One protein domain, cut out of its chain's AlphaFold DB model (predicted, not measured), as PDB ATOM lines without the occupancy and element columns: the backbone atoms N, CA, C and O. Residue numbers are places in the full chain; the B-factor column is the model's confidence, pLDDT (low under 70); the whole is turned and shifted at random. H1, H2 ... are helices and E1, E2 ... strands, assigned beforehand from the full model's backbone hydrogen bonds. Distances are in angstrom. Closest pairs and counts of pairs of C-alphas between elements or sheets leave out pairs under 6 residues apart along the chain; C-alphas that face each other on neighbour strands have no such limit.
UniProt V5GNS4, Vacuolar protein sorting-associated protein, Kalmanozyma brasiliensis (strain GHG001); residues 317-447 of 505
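AT A GLANCE: This is residues 317 to 447 of the 505 residues of the protein "Vacuolar protein sorting-associated protein" of Kalmanozyma brasiliensis (strain GHG001) (UniProt V5GNS4). A twisted four-stranded sheet, E4, E1, E5 and E6, has the long helix H2 lying along one face of it, while H5 crosses near the sheet at about a right angle to H2 and meets H2 at its first residues. The small hairpin of E2 and E3 reaches out as an arm beyond one end of the sheet, and the short helices H3 and H4 lie at the opposite end. The printed part has 131 residues with five named helices and six named strands, in the order H1 H2 H3 E1 E2 E3 E4 H4 H5 E5 E6; both sheets, E4 - E1 - E5 - E6 and E2 - E3, are antiparallel. The class is mixed, helices and strands. The whole is only just compact, close to loose, with a radius of gyration of the C-alphas of 16.7 A, and it is elongated, spanning 57 by 33 by 22 A.

IN THESE COORDINATES: In the larger sheet, E4 is residues 390 to 395, 16.4 A long from first to last C-alpha, and E1 is residues 364 to 369, 16.5 A. E5, the longest strand, is residues 433 to 439, 17.2 A, and E6 is residues 442 to 445, with C-alpha 445 at (-10.355, -24.469, -29.959). H2, the longest helix, is residues 325 to 341, 24.1 A long, from C-alpha 325 at (-14.931, -37.089, -26.972) to C-alpha 341 at (-18.055, -31.651, -50.285). H5 is residues 413 to 425, 17.6 A. The shorter helices are H1, residues 317 to 321, H3, residues 352 to 358, and H4, residues 397 to 402. E2 is residues 373 to 376 and E3 is residues 379 to 382.

HOW THE PARTS SIT: In the larger sheet, E1 and E5 are inner strands, and E4 and E6 are edge strands. E4 and E1 have N 366 and O 393 within hydrogen-bond range at 2.8 A, E1 and E5 have N 365 and O 438 at 2.8 A, and the hairpin E5 and E6 has N 439 and O 442 at 2.8 A. H2 is on one face of this sheet, making two layers, a helix over a sheet: its height over the sheet is 9.6 A, and it lies over E5, along the strands at 10 degrees on the local plane. The closest C-alphas of H2 and E5 are those of Ile 334 and Val 439, 6.8 A apart. H5 touches H2 with residues 413 to 414 alone, about perpendicular at 76 degrees; the closest C-alphas are those of Glu 332 and Leu 413, 6.6 A apart. H1, H4 and H5 each only graze the sheet. H4 and H5 are close but not clearly touching, with the C-alphas of Cys 400 and Leu 417 closest at 6.9 A. E4, H4, H5 and E5 form a split strand-helix-strand unit, two strands running the same way with E1 between them, and its crossover is right-handed. H3 is not on the sheet and only just touches H4, with 3 pairs of C-alphas within 8 A; the closest are those of Asp 358 and Glu 398, 5.2 A apart. The hairpin E2 and E3 has N 374 and O 381 within hydrogen-bond range at 3.0 A, and E2 is apart from E1 as E3 is from E4. Every O i to N i+4 pair is within hydrogen-bond range in H3, H4 and H5; in H2 it is 12 of 13, and in H1 0 of 1, with 1 of 2 O i to N i+3 pairs within range.

THE WHOLE: The two C-alphas farthest apart are those of Glu 353 and Gly 378, 58.9 A. The first and last printed C-alphas, of Ala 317 and Gly 447, are 8.1 A apart. The printed part has no cut, and no link between its named elements is long. The mean pLDDT of the printed part is 80.0; residues 317 to 320, 371 to 378, 383 to 384, 386, 430 to 431 and 445 to 447 are under 70.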
ATOM      1  N   ALA A 317     -15.761 -21.347 -21.173       57.09
ATOM      2  CA  ALA A 317     -17.118 -21.919 -21.226       57.09
ATOM      3  C   ALA A 317     -17.395 -22.864 -22.420       57.09
ATOM      4  O   ALA A 317     -17.963 -23.938 -22.220       57.09
ATOM      5  N   ILE A 318     -16.980 -22.504 -23.647       60.06
ATOM      6  CA  ILE A 318     -17.003 -23.439 -24.793       60.06
ATOM      7  C   ILE A 318     -15.898 -24.478 -24.585       60.06
ATOM      8  O   ILE A 318     -16.127 -25.677 -24.679       60.06
ATOM      9  N   SER A 319     -14.675 -24.003 -24.338       63.34
ATOM     10  CA  SER A 319     -13.462 -24.814 -24.434       63.34
ATOM     11  C   SER A 319     -13.207 -25.726 -23.236       63.34
ATOM     12  O   SER A 319     -12.209 -26.435 -23.251       63.34
ATOM     13  N   SER A 320     -14.080 -25.750 -22.225       65.12
ATOM     14  CA  SER A 320     -14.195 -26.862 -21.271       65.12
ATOM     15  C   SER A 320     -15.182 -27.933 -21.745       65.12
ATOM     16  O   SER A 320     -14.938 -29.113 -21.528       65.12
ATOM     17  N   ARG A 321     -16.267 -27.537 -22.430       72.31
ATOM     18  CA  ARG A 321     -17.292 -28.439 -22.989       72.31
ATOM     19  C   ARG A 321     -16.877 -29.113 -24.301       72.31
ATOM     20  O   ARG A 321     -17.439 -30.150 -24.630       72.31
ATOM     21  N   LEU A 322     -15.937 -28.529 -25.046       72.75
ATOM     22  CA  LEU A 322     -15.286 -29.115 -26.227       72.75
ATOM     23  C   LEU A 322     -13.903 -29.665 -25.855       72.75
ATOM     24  O   LEU A 322     -12.880 -29.110 -26.259       72.75
ATOM     25  N   ARG A 323     -13.879 -30.723 -25.046       74.88
ATOM     26  CA  ARG A 323     -12.677 -31.488 -24.680       74.88
ATOM     27  C   ARG A 323     -12.975 -32.981 -24.783       74.88
ATOM     28  O   ARG A 323     -14.142 -33.362 -24.668       74.88
ATOM     29  N   GLY A 324     -11.935 -33.792 -24.990       76.81
ATOM     30  CA  GLY A 324     -12.057 -35.241 -25.198       76.81
ATOM     31  C   GLY A 324     -13.068 -35.578 -26.295       76.81
ATOM     32  O   GLY A 324     -13.143 -34.870 -27.303       76.81
ATOM     33  N   SER A 325     -13.922 -36.569 -26.036       80.31
ATOM     34  CA  SER A 325     -14.931 -37.089 -26.972       80.31
ATOM     35  C   SER A 325     -15.758 -36.025 -27.700       80.31
ATOM     36  O   SER A 325     -16.004 -36.148 -28.893       80.31
ATOM     37  N   ARG A 326     -16.149 -34.922 -27.047       83.31
ATOM     38  CA  ARG A 326     -16.930 -33.849 -27.703       83.31
ATOM     39  C   ARG A 326     -16.118 -33.017 -28.696       83.31
ATOM     40  O   ARG A 326     -16.700 -32.423 -29.603       83.31
ATOM     41  N   LEU A 327     -14.800 -32.934 -28.518       81.00
ATOM     42  CA  LEU A 327     -13.902 -32.374 -29.523       81.00
ATOM     43  C   LEU A 327     -13.705 -33.388 -30.656       81.00
ATOM     44  O   LEU A 327     -13.818 -33.009 -31.814       81.00
ATOM     45  N   GLU A 328     -13.519 -34.665 -30.330       82.38
ATOM     46  CA  GLU A 328     -13.350 -35.766 -31.291       82.38
ATOM     47  C   GLU A 328     -14.577 -35.922 -32.213       82.38
ATOM     48  O   GLU A 328     -14.439 -35.882 -33.431       82.38
ATOM     49  N   SER A 329     -15.806 -35.940 -31.686       87.50
ATOM     50  CA  SER A 329     -17.025 -35.978 -32.516       87.50
ATOM     51  C   SER A 329     -17.172 -34.761 -33.442       87.50
ATOM     52  O   SER A 329     -17.778 -34.861 -34.510       87.50
ATOM     53  N   LEU A 330     -16.632 -33.598 -33.053       86.69
ATOM     54  CA  LEU A 330     -16.595 -32.417 -33.918       86.69
ATOM     55  C   LEU A 330     -15.570 -32.579 -35.049       86.69
ATOM     56  O   LEU A 330     -15.824 -32.113 -36.158       86.69
ATOM     57  N   VAL A 331     -14.443 -33.247 -34.786       87.19
ATOM     58  CA  VAL A 331     -13.456 -33.616 -35.812       87.19
ATOM     59  C   VAL A 331     -14.099 -34.496 -36.861       87.19
ATOM     60  O   VAL A 331     -14.076 -34.128 -38.033       87.19
ATOM     61  N   GLU A 332     -14.734 -35.592 -36.452       89.44
ATOM     62  CA  GLU A 332     -15.310 -36.542 -37.405       89.44
ATOM     63  C   GLU A 332     -16.462 -35.927 -38.207       89.44
ATOM     64  O   GLU A 332     -16.565 -36.147 -39.412       89.44
ATOM     65  N   LEU A 333     -17.254 -35.032 -37.604       89.56
ATOM     66  CA  LEU A 333     -18.237 -34.229 -38.337       89.56
ATOM     67  C   LEU A 333     -17.586 -33.329 -39.403       89.56
ATOM     68  O   LEU A 333     -18.105 -33.223 -40.517       89.56
ATOM     69  N   ILE A 334     -16.458 -32.679 -39.092       88.75
ATOM     70  CA  ILE A 334     -15.731 -31.838 -40.057       88.75
ATOM     71  C   ILE A 334     -15.095 -32.697 -41.157       88.75
ATOM     72  O   ILE A 334     -15.166 -32.312 -42.328       88.75
ATOM     73  N   VAL A 335     -14.493 -33.841 -40.814       89.31
ATOM     74  CA  VAL A 335     -13.904 -34.788 -41.775       89.31
ATOM     75  C   VAL A 335     -14.982 -35.294 -42.726       89.31
ATOM     76  O   VAL A 335     -14.858 -35.075 -43.931       89.31
ATOM     77  N   ARG A 336     -16.073 -35.867 -42.197       88.12
ATOM     78  CA  ARG A 336     -17.215 -36.377 -42.966       88.12
ATOM     79  C   ARG A 336     -17.764 -35.323 -43.921       88.12
ATOM     80  O   ARG A 336     -17.786 -35.558 -45.125       88.12
ATOM     81  N   GLN A 337     -18.120 -34.135 -43.418       86.50
ATOM     82  CA  GLN A 337     -18.640 -33.066 -44.276       86.50
ATOM     83  C   GLN A 337     -17.620 -32.672 -45.353       86.50
ATOM     84  O   GLN A 337     -17.997 -32.459 -46.498       86.50
ATOM     85  N   THR A 338     -16.326 -32.599 -45.029       85.94
ATOM     86  CA  THR A 338     -15.294 -32.260 -46.022       85.94
ATOM     87  C   THR A 338     -15.174 -33.343 -47.102       85.94
ATOM     88  O   THR A 338     -15.151 -32.997 -48.281       85.94
ATOM     89  N   ARG A 339     -15.185 -34.636 -46.736       85.06
ATOM     90  CA  ARG A 339     -15.187 -35.761 -47.691       85.06
ATOM     91  C   ARG A 339     -16.398 -35.689 -48.632       85.06
ATOM     92  O   ARG A 339     -16.232 -35.814 -49.845       85.06
ATOM     93  N   THR A 340     -17.588 -35.391 -48.102       84.69
ATOM     94  CA  THR A 340     -18.815 -35.196 -48.898       84.69
ATOM     95  C   THR A 340     -18.713 -34.005 -49.863       84.69
ATOM     96  O   THR A 340     -19.049 -34.145 -51.036       84.69
ATOM     97  N   GLU A 341     -18.213 -32.843 -49.422       80.75
ATOM     98  CA  GLU A 341     -18.055 -31.651 -50.285       80.75
ATOM     99  C   GLU A 341     -16.987 -31.830 -51.387       80.75
ATOM    100  O   GLU A 341     -17.053 -31.175 -52.431       80.75
ATOM    101  N   MET A 342     -16.022 -32.736 -51.182       77.25
ATOM    102  CA  MET A 342     -15.030 -33.151 -52.187       77.25
ATOM    103  C   MET A 342     -15.537 -34.266 -53.128       77.25
ATOM    104  O   MET A 342     -14.794 -34.739 -53.991       77.25
ATOM    105  N   GLY A 343     -16.798 -34.690 -52.986       75.25
ATOM    106  CA  GLY A 343     -17.416 -35.706 -53.839       75.25
ATOM    107  C   GLY A 343     -16.845 -37.114 -53.655       75.25
ATOM    108  O   GLY A 343     -16.907 -37.920 -54.585       75.25
ATOM    109  N   ILE A 344     -16.257 -37.414 -52.492       80.00
ATOM    110  CA  ILE A 344     -15.827 -38.775 -52.146       80.00
ATOM    111  C   ILE A 344     -17.083 -39.627 -51.913       80.00
ATOM    112  O   ILE A 344     -18.015 -39.189 -51.238       80.00
ATOM    113  N   GLN A 345     -17.117 -40.823 -52.500       75.06
ATOM    114  CA  GLN A 345     -18.230 -41.770 -52.387       75.06
ATOM    115  C   GLN A 345     -17.906 -42.865 -51.363       75.06
ATOM    116  O   GLN A 345     -16.740 -43.205 -51.164       75.06
ATOM    117  N   ASP A 346     -18.938 -43.411 -50.718       77.38
ATOM    118  CA  ASP A 346     -18.799 -44.488 -49.734       77.38
ATOM    119  C   ASP A 346     -18.102 -45.721 -50.318       77.38
ATOM    120  O   ASP A 346     -18.528 -46.247 -51.344       77.38
ATOM    121  N   ALA A 347     -17.056 -46.197 -49.635       74.31
ATOM    122  CA  ALA A 347     -16.298 -47.403 -49.986       74.31
ATOM    123  C   ALA A 347     -15.696 -47.420 -51.413       74.31
ATOM    124  O   ALA A 347     -15.390 -48.484 -51.952       74.31
ATOM    125  N   VAL A 348     -15.488 -46.247 -52.025       78.12
ATOM    126  CA  VAL A 348     -14.820 -46.091 -53.329       78.12
ATOM    127  C   VAL A 348     -13.464 -45.409 -53.134       78.12
ATOM    128  O   VAL A 348     -13.363 -44.392 -52.450       78.12
ATOM    129  N   GLU A 349     -12.407 -45.944 -53.752       78.50
ATOM    130  CA  GLU A 349     -11.092 -45.289 -53.761       78.50
ATOM    131  C   GLU A 349     -11.134 -43.921 -54.460       78.50
ATOM    132  O   GLU A 349     -11.746 -43.760 -55.521       78.50
ATOM    133  N   ARG A 350     -10.412 -42.934 -53.911       80.06
ATOM    134  CA  ARG A 350     -10.283 -41.611 -54.538       80.06
ATOM    135  C   ARG A 350      -9.656 -41.704 -55.928       80.06
ATOM    136  O   ARG A 350      -8.581 -42.280 -56.112       80.06
ATOM    137  N   THR A 351     -10.275 -41.026 -56.890       81.62
ATOM    138  CA  THR A 351      -9.727 -40.850 -58.242       81.62
ATOM    139  C   THR A 351      -8.425 -40.040 -58.227       81.62
ATOM    140  O   THR A 351      -8.166 -39.252 -57.316       81.62
ATOM    141  N   GLN A 352      -7.607 -40.162 -59.279       79.50
ATOM    142  CA  GLN A 352      -6.364 -39.387 -59.402       79.50
ATOM    143  C   GLN A 352      -6.609 -37.862 -59.420       79.50
ATOM    144  O   GLN A 352      -5.774 -37.104 -58.930       79.50
ATOM    145  N   GLU A 353      -7.760 -37.407 -59.928       77.44
ATOM    146  CA  GLU A 353      -8.152 -35.988 -59.904       77.44
ATOM    147  C   GLU A 353      -8.498 -35.511 -58.480       77.44
ATOM    148  O   GLU A 353      -8.133 -34.397 -58.108       77.44
ATOM    149  N   GLN A 354      -9.115 -36.366 -57.653       80.44
ATOM    150  CA  GLN A 354      -9.346 -36.084 -56.229       80.44
ATOM    151  C   GLN A 354      -8.034 -36.054 -55.438       80.44
ATOM    152  O   GLN A 354      -7.785 -35.075 -54.739       80.44
ATOM    153  N   ARG A 355      -7.145 -37.044 -55.632       81.25
ATOM    154  CA  ARG A 355      -5.813 -37.067 -54.991       81.25
ATOM    155  C   ARG A 355      -4.989 -35.815 -55.326       81.25
ATOM    156  O   ARG A 355      -4.331 -35.256 -54.457       81.25
ATOM    157  N   ALA A 356      -5.080 -35.309 -56.560       79.69
ATOM    158  CA  ALA A 356      -4.456 -34.038 -56.931       79.69
ATOM    159  C   ALA A 356      -5.073 -32.830 -56.192       79.69
ATOM    160  O   ALA A 356      -4.342 -31.926 -55.780       79.69
ATOM    161  N   ALA A 357      -6.395 -32.812 -55.988       79.00
ATOM    162  CA  ALA A 357      -7.091 -31.751 -55.255       79.00
ATOM    163  C   ALA A 357      -6.783 -31.751 -53.745       79.00
ATOM    164  O   ALA A 357      -6.735 -30.676 -53.144       79.00
ATOM    165  N   ASP A 358      -6.514 -32.915 -53.143       81.81
ATOM    166  CA  ASP A 358      -6.158 -33.042 -51.721       81.81
ATOM    167  C   ASP A 358      -4.909 -32.225 -51.342       81.81
ATOM    168  O   ASP A 358      -4.842 -31.683 -50.239       81.81
ATOM    169  N   SER A 359      -3.964 -32.044 -52.274       79.06
ATOM    170  CA  SER A 359      -2.768 -31.202 -52.083       79.06
ATOM    171  C   SER A 359      -3.078 -29.713 -51.841       79.06
ATOM    172  O   SER A 359      -2.272 -28.998 -51.243       79.06
ATOM    173  N   ALA A 360      -4.252 -29.236 -52.272       79.62
ATOM    174  CA  ALA A 360      -4.724 -27.866 -52.057       79.62
ATOM    175  C   ALA A 360      -5.576 -27.711 -50.780       79.62
ATOM    176  O   ALA A 360      -5.948 -26.590 -50.414       79.62
ATOM    177  N   VAL A 361      -5.894 -28.809 -50.088       83.50
ATOM    178  CA  VAL A 361      -6.623 -28.795 -48.817       83.50
ATOM    179  C   VAL A 361      -5.642 -28.565 -47.668       83.50
ATOM    180  O   VAL A 361      -4.542 -29.115 -47.624       83.50
ATOM    181  N   LYS A 362      -6.036 -27.739 -46.695       86.25
ATOM    182  CA  LYS A 362      -5.195 -27.478 -45.520       86.25
ATOM    183  C   LYS A 362      -5.039 -28.724 -44.642       86.25
ATOM    184  O   LYS A 362      -6.017 -29.454 -44.474       86.25
ATOM    185  N   PRO A 363      -3.857 -28.921 -44.032       88.44
ATOM    186  CA  PRO A 363      -3.570 -30.087 -43.207       88.44
ATOM    187  C   PRO A 363      -4.467 -30.174 -41.967       88.44
ATOM    188  O   PRO A 363      -5.142 -29.212 -41.581       88.44
ATOM    189  N   VAL A 364      -4.424 -31.337 -41.322       90.75
ATOM    190  CA  VAL A 364      -4.936 -31.529 -39.966       90.75
ATOM    191  C   VAL A 364      -3.887 -31.022 -38.973       90.75
ATOM    192  O   VAL A 364      -2.747 -31.472 -38.998       90.75
ATOM    193  N   GLU A 365      -4.262 -30.072 -38.117       89.94
ATOM    194  CA  GLU A 365      -3.441 -29.460 -37.064       89.94
ATOM    195  C   GLU A 365      -3.971 -29.904 -35.688       89.94
ATOM    196  O   GLU A 365      -4.984 -29.382 -35.229       89.94
ATOM    197  N   LEU A 366      -3.308 -30.831 -34.999       87.44
ATOM    198  CA  LEU A 366      -3.640 -31.233 -33.627       87.44
ATOM    199  C   LEU A 366      -2.795 -30.426 -32.634       87.44
ATOM    200  O   LEU A 366      -1.569 -30.485 -32.694       87.44
ATOM    201  N   VAL A 367      -3.422 -29.685 -31.715       86.81
ATOM    202  CA  VAL A 367      -2.718 -28.886 -30.696       86.81
ATOM    203  C   VAL A 367      -2.974 -29.456 -29.305       86.81
ATOM    204  O   VAL A 367      -4.055 -29.303 -28.724       86.81
ATOM    205  N   PHE A 368      -1.941 -30.069 -28.749       83.88
ATOM    206  CA  PHE A 368      -1.932 -30.673 -27.428       83.88
ATOM    207  C   PHE A 368      -1.387 -29.699 -26.384       83.88
ATOM    208  O   PHE A 368      -0.386 -29.028 -26.628       83.88
ATOM    209  N   GLY A 369      -2.030 -29.626 -25.220       79.06
ATOM    210  CA  GLY A 369      -1.533 -28.881 -24.063       79.06
ATOM    211  C   GLY A 369      -0.724 -29.785 -23.135       79.06
ATOM    212  O   GLY A 369      -1.134 -30.915 -22.872       79.06
ATOM    213  N   PHE A 370       0.397 -29.290 -22.605       75.75
ATOM    214  CA  PHE A 370       1.140 -30.017 -21.570       75.75
ATOM    215  C   PHE A 370       0.659 -29.636 -20.168       75.75
ATOM    216  O   PHE A 370       0.379 -28.461 -19.900       75.75
ATOM    217  N   PRO A 371       0.624 -30.593 -19.225       67.25
ATOM    218  CA  PRO A 371       0.337 -30.297 -17.832       67.25
ATOM    219  C   PRO A 371       1.516 -29.535 -17.211       67.25
ATOM    220  O   PRO A 371       2.464 -30.135 -16.715       67.25
ATOM    221  N   LEU A 372       1.435 -28.200 -17.185       69.62
ATOM    222  CA  LEU A 372       2.442 -27.318 -16.564       69.62
ATOM    223  C   LEU A 372       2.656 -27.596 -15.065       69.62
ATOM    224  O   LEU A 372       3.676 -27.209 -14.493       69.62
ATOM    225  N   LYS A 373       1.682 -28.240 -14.414       67.19
ATOM    226  CA  LYS A 373       1.739 -28.690 -13.021       67.19
ATOM    227  C   LYS A 373       1.105 -30.071 -12.915       67.19
ATOM    228  O   LYS A 373       0.000 -30.271 -13.414       67.19
ATOM    229  N   VAL A 374       1.765 -30.985 -12.212       68.44
ATOM    230  CA  VAL A 374       1.251 -32.331 -11.922       68.44
ATOM    231  C   VAL A 374       1.057 -32.471 -10.413       68.44
ATOM    232  O   VAL A 374       1.920 -32.085  -9.621       68.44
ATOM    233  N   ALA A 375      -0.092 -32.998  -9.993       61.38
ATOM    234  CA  ALA A 375      -0.374 -33.260  -8.586       61.38
ATOM    235  C   ALA A 375       0.253 -34.598  -8.163       61.38
ATOM    236  O   ALA A 375      -0.171 -35.655  -8.623       61.38
ATOM    237  N   GLY A 376       1.245 -34.567  -7.268       62.88
ATOM    238  CA  GLY A 376       1.897 -35.765  -6.735       62.88
ATOM    239  C   GLY A 376       1.916 -35.760  -5.209       62.88
ATOM    240  O   GLY A 376       2.465 -34.843  -4.609       62.88
ATOM    241  N   LYS A 377       1.307 -36.777  -4.574       60.72
ATOM    242  CA  LYS A 377       1.311 -37.022  -3.109       60.72
ATOM    243  C   LYS A 377       1.280 -35.742  -2.242       60.72
ATOM    244  O   LYS A 377       2.135 -35.534  -1.385       60.72
ATOM    245  N   GLY A 378       0.292 -34.873  -2.474       67.75
ATOM    246  CA  GLY A 378       0.066 -33.663  -1.668       67.75
ATOM    247  C   GLY A 378       0.921 -32.434  -2.018       67.75
ATOM    248  O   GLY A 378       0.770 -31.406  -1.365       67.75
ATOM    249  N   LYS A 379       1.773 -32.488  -3.051       71.00
ATOM    250  CA  LYS A 379       2.458 -31.314  -3.619       71.00
ATOM    251  C   LYS A 379       2.166 -31.174  -5.113       71.00
ATOM    252  O   LYS A 379       2.183 -32.145  -5.865       71.00
ATOM    253  N   THR A 380       1.931 -29.943  -5.557       74.31
ATOM    254  CA  THR A 380       1.976 -29.584  -6.978       74.31
ATOM    255  C   THR A 380       3.434 -29.496  -7.406       74.31
ATOM    256  O   THR A 380       4.165 -28.611  -6.966       74.31
ATOM    257  N   MET A 381       3.861 -30.430  -8.248       74.19
ATOM    258  CA  MET A 381       5.178 -30.405  -8.877       74.19
ATOM    259  C   MET A 381       5.086 -29.727 -10.244       74.19
ATOM    260  O   MET A 381       4.004 -29.634 -10.832       74.19
ATOM    261  N   SER A 382       6.226 -29.247 -10.741       72.50
ATOM    262  CA  SER A 382       6.357 -28.811 -12.132       72.50
ATOM    263  C   SER A 382       5.945 -29.934 -13.087       72.50
ATOM    264  O   SER A 382       6.166 -31.111 -12.793       72.50
ATOM    265  N   GLY A 383       5.374 -29.567 -14.232       69.06
ATOM    266  CA  GLY A 383       5.194 -30.481 -15.355       69.06
ATOM    267  C   GLY A 383       6.515 -31.093 -15.838       69.06
ATOM    268  O   GLY A 383       7.578 -30.530 -15.556       69.06
ATOM    269  N   PRO A 384       6.465 -32.208 -16.595       67.81
ATOM    270  CA  PRO A 384       7.658 -32.851 -17.155       67.81
ATOM    271  C   PRO A 384       8.408 -31.961 -18.161       67.81
ATOM    272  O   PRO A 384       9.606 -32.137 -18.350       67.81
ATOM    273  N   ALA A 385       7.721 -30.987 -18.769       70.12
ATOM    274  CA  ALA A 385       8.303 -29.938 -19.601       70.12
ATOM    275  C   ALA A 385       7.599 -28.596 -19.297       70.12
ATOM    276  O   ALA A 385       6.616 -28.264 -19.958       70.12
ATOM    277  N   PRO A 386       8.027 -27.831 -18.270       66.56
ATOM    278  CA  PRO A 386       7.346 -26.591 -17.878       66.56
ATOM    279  C   PRO A 386       7.464 -25.480 -18.926       66.56
ATOM    280  O   PRO A 386       6.568 -24.644 -19.034       66.56
ATOM    281  N   ASP A 387       8.542 -25.493 -19.709       73.50
ATOM    282  CA  ASP A 387       8.823 -24.494 -20.742       73.50
ATOM    283  C   ASP A 387       8.061 -24.767 -22.053       73.50
ATOM    284  O   ASP A 387       7.980 -23.901 -22.923       73.50
ATOM    285  N   LEU A 388       7.480 -25.965 -22.204       71.75
ATOM    286  CA  LEU A 388       6.799 -26.405 -23.419       71.75
ATOM    287  C   LEU A 388       5.287 -26.447 -23.179       71.75
ATOM    288  O   LEU A 388       4.721 -27.455 -22.774       71.75
ATOM    289  N   THR A 389       4.623 -25.316 -23.412       76.44
ATOM    290  CA  THR A 389       3.190 -25.132 -23.111       76.44
ATOM    291  C   THR A 389       2.261 -25.950 -24.011       76.44
ATOM    292  O   THR A 389       1.184 -26.360 -23.572       76.44
ATOM    293  N   SER A 390       2.663 -26.197 -25.260       82.69
ATOM    294  CA  SER A 390       1.864 -26.921 -26.250       82.69
ATOM    295  C   SER A 390       2.712 -27.576 -27.339       82.69
ATOM    296  O   SER A 390       3.689 -26.978 -27.790       82.69
ATOM    297  N   LEU A 391       2.278 -28.738 -27.829       85.00
ATOM    298  CA  LEU A 391       2.792 -29.398 -29.035       85.00
ATOM    299  C   LEU A 391       1.744 -29.288 -30.143       85.00
ATOM    300  O   LEU A 391       0.589 -29.651 -29.936       85.00
ATOM    301  N   THR A 392       2.163 -28.841 -31.324       88.38
ATOM    302  CA  THR A 392       1.336 -28.885 -32.535       88.38
ATOM    303  C   THR A 392       1.861 -29.985 -33.448       88.38
ATOM    304  O   THR A 392       3.013 -29.922 -33.872       88.38
ATOM    305  N   LEU A 393       1.021 -30.968 -33.765       88.94
ATOM    306  CA  LEU A 393       1.285 -31.977 -34.790       88.94
ATOM    307  C   LEU A 393       0.466 -31.642 -36.035       88.94
ATOM    308  O   LEU A 393      -0.748 -31.465 -35.950       88.94
ATOM    309  N   THR A 394       1.126 -31.568 -37.188       91.06
ATOM    310  CA  THR A 394       0.487 -31.214 -38.460       91.06
ATOM    311  C   THR A 394       0.642 -32.364 -39.445       91.06
ATOM    312  O   THR A 394       1.764 -32.706 -39.812       91.06
ATOM    313  N   VAL A 395      -0.473 -32.943 -39.893       91.00
ATOM    314  CA  VAL A 395      -0.499 -34.052 -40.857       91.00
ATOM    315  C   VAL A 395      -1.137 -33.575 -42.166       91.00
ATOM    316  O   VAL A 395      -2.236 -33.013 -42.128       91.00
ATOM    317  N   PRO A 396      -0.485 -33.757 -43.333       91.69
ATOM    318  CA  PRO A 396      -1.062 -33.395 -44.626       91.69
ATOM    319  C   PRO A 396      -2.433 -34.037 -44.845       91.69
ATOM    320  O   PRO A 396      -2.651 -35.196 -44.487       91.69
ATOM    321  N   TRP A 397      -3.355 -33.296 -45.463       90.25
ATOM    322  CA  TRP A 397      -4.706 -33.795 -45.725       90.25
ATOM    323  C   TRP A 397      -4.697 -35.036 -46.627       90.25
ATOM    324  O   TRP A 397      -5.398 -35.999 -46.339       90.25
ATOM    325  N   GLU A 398      -3.824 -35.063 -47.636       90.12
ATOM    326  CA  GLU A 398      -3.598 -36.227 -48.501       90.12
ATOM    327  C   GLU A 398      -3.291 -37.505 -47.704       90.12
ATOM    328  O   GLU A 398      -3.899 -38.540 -47.964       90.12
ATOM    329  N   VAL A 399      -2.417 -37.426 -46.689       91.31
ATOM    330  CA  VAL A 399      -2.085 -38.556 -45.801       91.31
ATOM    331  C   VAL A 399      -3.301 -38.963 -44.971       91.31
ATOM    332  O   VAL A 399      -3.615 -40.146 -44.895       91.31
ATOM    333  N   CYS A 400      -4.026 -37.992 -44.405       91.12
ATOM    334  CA  CYS A 400      -5.248 -38.253 -43.638       91.12
ATOM    335  C   CYS A 400      -6.316 -38.968 -44.481       91.12
ATOM    336  O   CYS A 400      -7.001 -39.854 -43.983       91.12
ATOM    337  N   MET A 401      -6.448 -38.607 -45.759       90.31
ATOM    338  CA  MET A 401      -7.376 -39.261 -46.681       90.31
ATOM    339  C   MET A 401      -6.871 -40.622 -47.166       90.31
ATOM    340  O   MET A 401      -7.686 -41.509 -47.382       90.31
ATOM    341  N   SER A 402      -5.556 -40.838 -47.270       89.94
ATOM    342  CA  SER A 402      -4.990 -42.164 -47.574       89.94
ATOM    343  C   SER A 402      -5.172 -43.165 -46.429       89.94
ATOM    344  O   SER A 402      -5.244 -44.361 -46.682       89.94
ATOM    345  N   LEU A 403      -5.310 -42.696 -45.183       90.44
ATOM    346  CA  LEU A 403      -5.729 -43.529 -44.044       90.44
ATOM    347  C   LEU A 403      -7.219 -43.928 -44.099       90.44
ATOM    348  O   LEU A 403      -7.623 -44.826 -43.368       90.44
ATOM    349  N   LEU A 404      -8.025 -43.269 -44.943       89.00
ATOM    350  CA  LEU A 404      -9.471 -43.486 -45.098       89.00
ATOM    351  C   LEU A 404      -9.874 -43.972 -46.507       89.00
ATOM    352  O   LEU A 404     -11.067 -44.030 -46.819       89.00
ATOM    353  N   ASP A 405      -8.912 -44.291 -47.379       86.06
ATOM    354  CA  ASP A 405      -9.193 -44.763 -48.739       86.06
ATOM    355  C   ASP A 405      -9.907 -46.122 -48.709       86.06
ATOM    356  O   ASP A 405      -9.520 -47.033 -47.982       86.06
ATOM    357  N   GLY A 406     -10.975 -46.255 -49.503       79.19
ATOM    358  CA  GLY A 406     -11.804 -47.466 -49.544       79.19
ATOM    359  C   GLY A 406     -12.709 -47.679 -48.320       79.19
ATOM    360  O   GLY A 406     -13.500 -48.620 -48.321       79.19
ATOM    361  N   LEU A 407     -12.651 -46.810 -47.304       86.00
ATOM    362  CA  LEU A 407     -13.510 -46.872 -46.116       86.00
ATOM    363  C   LEU A 407     -14.779 -46.018 -46.295       86.00
ATOM    364  O   LEU A 407     -14.822 -45.083 -47.102       86.00
ATOM    365  N   ALA A 408     -15.826 -46.318 -45.522       85.50
ATOM    366  CA  ALA A 408     -17.077 -45.554 -45.528       85.50
ATOM    367  C   ALA A 408     -16.856 -44.075 -45.144       85.50
ATOM    368  O   ALA A 408     -15.868 -43.728 -44.490       85.50
ATOM    369  N   LEU A 409     -17.778 -43.184 -45.525       81.81
ATOM    370  CA  LEU A 409     -17.754 -41.761 -45.151       81.81
ATOM    371  C   LEU A 409     -17.885 -41.534 -43.638       81.81
ATOM    372  O   LEU A 409     -17.433 -40.502 -43.139       81.81
ATOM    373  N   ASP A 410     -18.466 -42.506 -42.937       83.31
ATOM    374  CA  ASP A 410     -18.743 -42.477 -41.498       83.31
ATOM    375  C   ASP A 410     -17.588 -43.054 -40.658       83.31
ATOM    376  O   ASP A 410     -17.633 -42.983 -39.433       83.31
ATOM    377  N   GLU A 411     -16.541 -43.579 -41.305       86.62
ATOM    378  CA  GLU A 411     -15.343 -44.095 -40.637       86.62
ATOM    379  C   GLU A 411     -14.530 -42.955 -39.985       86.62
ATOM    380  O   GLU A 411     -14.213 -41.970 -40.670       86.62
ATOM    381  N   PRO A 412     -14.167 -43.060 -38.690       87.81
ATOM    382  CA  PRO A 412     -13.467 -42.003 -37.970       87.81
ATOM    383  C   PRO A 412     -11.983 -41.900 -38.359       87.81
ATOM    384  O   PRO A 412     -11.248 -42.887 -38.393       87.81
ATOM    385  N   LEU A 413     -11.505 -40.675 -38.577       89.38
ATOM    386  CA  LEU A 413     -10.103 -40.378 -38.866       89.38
ATOM    387  C   LEU A 413      -9.200 -40.572 -37.645       89.38
ATOM    388  O   LEU A 413      -8.060 -41.019 -37.787       89.38
ATOM    389  N   LEU A 414      -9.658 -40.178 -36.454       87.50
ATOM    390  CA  LEU A 414      -8.791 -40.032 -35.285       87.50
ATOM    391  C   LEU A 414      -8.100 -41.331 -34.829       87.50
ATOM    392  O   LEU A 414      -6.907 -41.250 -34.532       87.50
ATOM    393  N   PRO A 415      -8.739 -42.520 -34.822       88.56
ATOM    394  CA  PRO A 415      -8.057 -43.771 -34.477       88.56
ATOM    395  C   PRO A 415      -6.918 -44.113 -35.449       88.56
ATOM    396  O   PRO A 415      -5.798 -44.397 -35.018       88.56
ATOM    397  N   ALA A 416      -7.167 -44.012 -36.760       89.12
ATOM    398  CA  ALA A 416      -6.156 -44.265 -37.785       89.12
ATOM    399  C   ALA A 416      -5.018 -43.230 -37.727       89.12
ATOM    400  O   ALA A 416      -3.840 -43.575 -37.839       89.12
ATOM    401  N   LEU A 417      -5.356 -41.961 -37.477       89.94
ATOM    402  CA  LEU A 417      -4.399 -40.867 -37.320       89.94
ATOM    403  C   LEU A 417      -3.534 -41.025 -36.059       89.94
ATOM    404  O   LEU A 417      -2.337 -40.750 -36.114       89.94
ATOM    405  N   ASN A 418      -4.101 -41.509 -34.949       88.38
ATOM    406  CA  ASN A 418      -3.362 -41.818 -33.724       88.38
ATOM    407  C   ASN A 418      -2.384 -42.982 -33.945       88.38
ATOM    408  O   ASN A 418      -1.208 -42.872 -33.598       88.38
ATOM    409  N   HIS A 419      -2.815 -44.061 -34.610       88.81
ATOM    410  CA  HIS A 419      -1.922 -45.167 -34.971       88.81
ATOM    411  C   HIS A 419      -0.785 -44.715 -35.908       88.81
ATOM    412  O   HIS A 419       0.381 -45.056 -35.690       88.81
ATOM    413  N   TYR A 420      -1.095 -43.884 -36.908       90.75
ATOM    414  CA  TYR A 420      -0.093 -43.296 -37.795       90.75
ATOM    415  C   TYR A 420       0.919 -42.437 -37.020       90.75
ATOM    416  O   TYR A 420       2.129 -42.644 -37.142       90.75
ATOM    417  N   LEU A 421       0.446 -41.502 -36.189       89.62
ATOM    418  CA  LEU A 421       1.302 -40.573 -35.448       89.62
ATOM    419  C   LEU A 421       2.145 -41.269 -34.377       89.62
ATOM    420  O   LEU A 421       3.339 -40.984 -34.286       89.62
ATOM    421  N   SER A 422       1.579 -42.197 -33.606       86.50
ATOM    422  CA  SER A 422       2.332 -42.970 -32.607       86.50
ATOM    423  C   SER A 422       3.448 -43.796 -33.257       86.50
ATOM    424  O   SER A 422       4.578 -43.765 -32.775       86.50
ATOM    425  N   THR A 423       3.183 -44.423 -34.409       88.19
ATOM    426  CA  THR A 423       4.191 -45.175 -35.180       88.19
ATOM    427  C   THR A 423       5.330 -44.287 -35.704       88.19
ATOM    428  O   THR A 423       6.484 -44.709 -35.698       88.19
ATOM    429  N   HIS A 424       5.039 -43.055 -36.145       87.56
ATOM    430  CA  HIS A 424       6.039 -42.173 -36.773       87.56
ATOM    431  C   HIS A 424       6.747 -41.209 -35.810       87.56
ATOM    432  O   HIS A 424       7.799 -40.673 -36.155       87.56
ATOM    433  N   THR A 425       6.186 -40.954 -34.626       85.69
ATOM    434  CA  THR A 425       6.734 -39.984 -33.655       85.69
ATOM    435  C   THR A 425       7.157 -40.608 -32.328       85.69
ATOM    436  O   THR A 425       7.855 -39.956 -31.554       85.69
ATOM    437  N   SER A 426       6.725 -41.840 -32.038       80.94
ATOM    438  CA  SER A 426       6.829 -42.480 -30.716       80.94
ATOM    439  C   SER A 426       6.151 -41.696 -29.578       80.94
ATOM    440  O   SER A 426       6.419 -41.959 -28.405       80.94
ATOM    441  N   ILE A 427       5.266 -40.739 -29.894       77.19
ATOM    442  CA  ILE A 427       4.496 -39.971 -28.910       77.19
ATOM    443  C   ILE A 427       3.152 -40.681 -28.667       77.19
ATOM    444  O   ILE A 427       2.356 -40.789 -29.603       77.19
ATOM    445  N   PRO A 428       2.852 -41.135 -27.435       71.88
ATOM    446  CA  PRO A 428       1.527 -41.638 -27.089       71.88
ATOM    447  C   PRO A 428       0.559 -40.456 -26.938       71.88
ATOM    448  O   PRO A 428       0.601 -39.735 -25.938       71.88
ATOM    449  N   LEU A 429      -0.303 -40.233 -27.935       73.69
ATOM    450  CA  LEU A 429      -1.239 -39.099 -27.929       73.69
ATOM    451  C   LEU A 429      -2.272 -39.205 -26.800       73.69
ATOM    452  O   LEU A 429      -2.677 -38.184 -26.255       73.69
ATOM    453  N   ASP A 430      -2.612 -40.426 -26.386       69.75
ATOM    454  CA  ASP A 430      -3.545 -40.740 -25.295       69.75
ATOM    455  C   ASP A 430      -3.125 -40.129 -23.940       69.75
ATOM    456  O   ASP A 430      -3.943 -39.974 -23.034       69.75
ATOM    457  N   ALA A 431      -1.843 -39.769 -23.786       69.62
ATOM    458  CA  ALA A 431      -1.300 -39.118 -22.595       69.62
ATOM    459  C   ALA A 431      -1.366 -37.574 -22.641       69.62
ATOM    460  O   ALA A 431      -0.941 -36.917 -21.686       69.62
ATOM    461  N   LEU A 432      -1.853 -36.982 -23.738       73.94
ATOM    462  CA  LEU A 432      -1.846 -35.542 -23.992       73.94
ATOM    463  C   LEU A 432      -3.267 -34.983 -24.163       73.94
ATOM    464  O   LEU A 432      -4.089 -35.520 -24.899       73.94
ATOM    465  N   GLU A 433      -3.556 -33.841 -23.537       76.81
ATOM    466  CA  GLU A 433      -4.864 -33.196 -23.675       76.81
ATOM    467  C   GLU A 433      -4.960 -32.457 -25.021       76.81
ATOM    468  O   GLU A 433      -4.271 -31.457 -25.234       76.81
ATOM    469  N   LEU A 434      -5.837 -32.904 -25.929       77.69
ATOM    470  CA  LEU A 434      -6.141 -32.170 -27.162       77.69
ATOM    471  C   LEU A 434      -6.938 -30.893 -26.829       77.69
ATOM    472  O   LEU A 434      -8.089 -30.948 -26.399       77.69
ATOM    473  N   THR A 435      -6.323 -29.725 -27.035       75.56
ATOM    474  CA  THR A 435      -6.881 -28.411 -26.635       75.56
ATOM    475  C   THR A 435      -7.480 -27.607 -27.792       75.56
ATOM    476  O   THR A 435      -8.309 -26.713 -27.583       75.56
ATOM    477  N   ARG A 436      -7.040 -27.893 -29.020       80.12
ATOM    478  CA  ARG A 436      -7.500 -27.269 -30.263       80.12
ATOM    479  C   ARG A 436      -7.202 -28.210 -31.426       80.12
ATOM    480  O   ARG A 436      -6.168 -28.872 -31.428       80.12
ATOM    481  N   ILE A 437      -8.067 -28.200 -32.435       82.75
ATOM    482  CA  ILE A 437      -7.815 -28.881 -33.706       82.75
ATOM    483  C   ILE A 437      -8.130 -27.979 -34.903       82.75
ATOM    484  O   ILE A 437      -9.073 -27.190 -34.861       82.75
ATOM    485  N   GLY A 438      -7.331 -28.089 -35.963       86.44
ATOM    486  CA  GLY A 438      -7.641 -27.670 -37.326       86.44
ATOM    487  C   GLY A 438      -7.847 -28.880 -38.234       86.44
ATOM    488  O   GLY A 438      -7.024 -29.780 -38.220       86.44
ATOM    489  N   VAL A 439      -8.912 -28.909 -39.033       86.00
ATOM    490  CA  VAL A 439      -9.163 -29.950 -40.048       86.00
ATOM    491  C   VAL A 439      -9.646 -29.289 -41.324       86.00
ATOM    492  O   VAL A 439     -10.633 -28.552 -41.287       86.00
ATOM    493  N   ALA A 440      -8.959 -29.522 -42.446       80.69
ATOM    494  CA  ALA A 440      -9.337 -28.991 -43.758       80.69
ATOM    495  C   ALA A 440      -9.726 -27.497 -43.704       80.69
ATOM    496  O   ALA A 440     -10.776 -27.062 -44.180       80.69
ATOM    497  N   GLY A 441      -8.903 -26.702 -43.015       75.38
ATOM    498  CA  GLY A 441      -9.100 -25.261 -42.867       75.38
ATOM    499  C   GLY A 441     -10.160 -24.815 -41.852       75.38
ATOM    500  O   GLY A 441     -10.352 -23.608 -41.716       75.38
ATOM    501  N   ILE A 442     -10.810 -25.730 -41.126       81.50
ATOM    502  CA  ILE A 442     -11.680 -25.431 -39.981       81.50
ATOM    503  C   ILE A 442     -10.909 -25.676 -38.688       81.50
ATOM    504  O   ILE A 442     -10.687 -26.813 -38.295       81.50
ATOM    505  N   SER A 443     -10.508 -24.599 -38.018       77.81
ATOM    506  CA  SER A 443      -9.876 -24.618 -36.701       77.81
ATOM    507  C   SER A 443     -10.882 -24.280 -35.608       77.81
ATOM    508  O   SER A 443     -11.407 -23.166 -35.598       77.81
ATOM    509  N   VAL A 444     -11.057 -25.187 -34.644       72.81
ATOM    510  CA  VAL A 444     -11.874 -25.004 -33.438       72.81
ATOM    511  C   VAL A 444     -11.036 -25.287 -32.189       72.81
ATOM    512  O   VAL A 444     -10.395 -26.329 -32.065       72.81
ATOM    513  N   GLY A 445     -11.030 -24.339 -31.253       65.06
ATOM    514  CA  GLY A 445     -10.355 -24.469 -29.959       65.06
ATOM    515  C   GLY A 445     -10.030 -23.112 -29.338       65.06
ATOM    516  O   GLY A 445     -10.104 -22.085 -30.013       65.06
ATOM    517  N   ALA A 446      -9.702 -23.094 -28.041       60.12
ATOM    518  CA  ALA A 446      -9.403 -21.869 -27.276       60.12
ATOM    519  C   ALA A 446     -10.406 -20.705 -27.512       60.12
ATOM    520  O   ALA A 446     -10.022 -19.553 -27.719       60.12
ATOM    521  N   GLY A 447     -11.707 -21.020 -27.541       57.47
ATOM    522  CA  GLY A 447     -12.800 -20.070 -27.773       57.47
ATOM    523  C   GLY A 447     -12.907 -19.487 -29.191       57.47
ATOM    524  O   GLY A 447     -13.749 -18.616 -29.403       57.47
TER     525      GLY A 447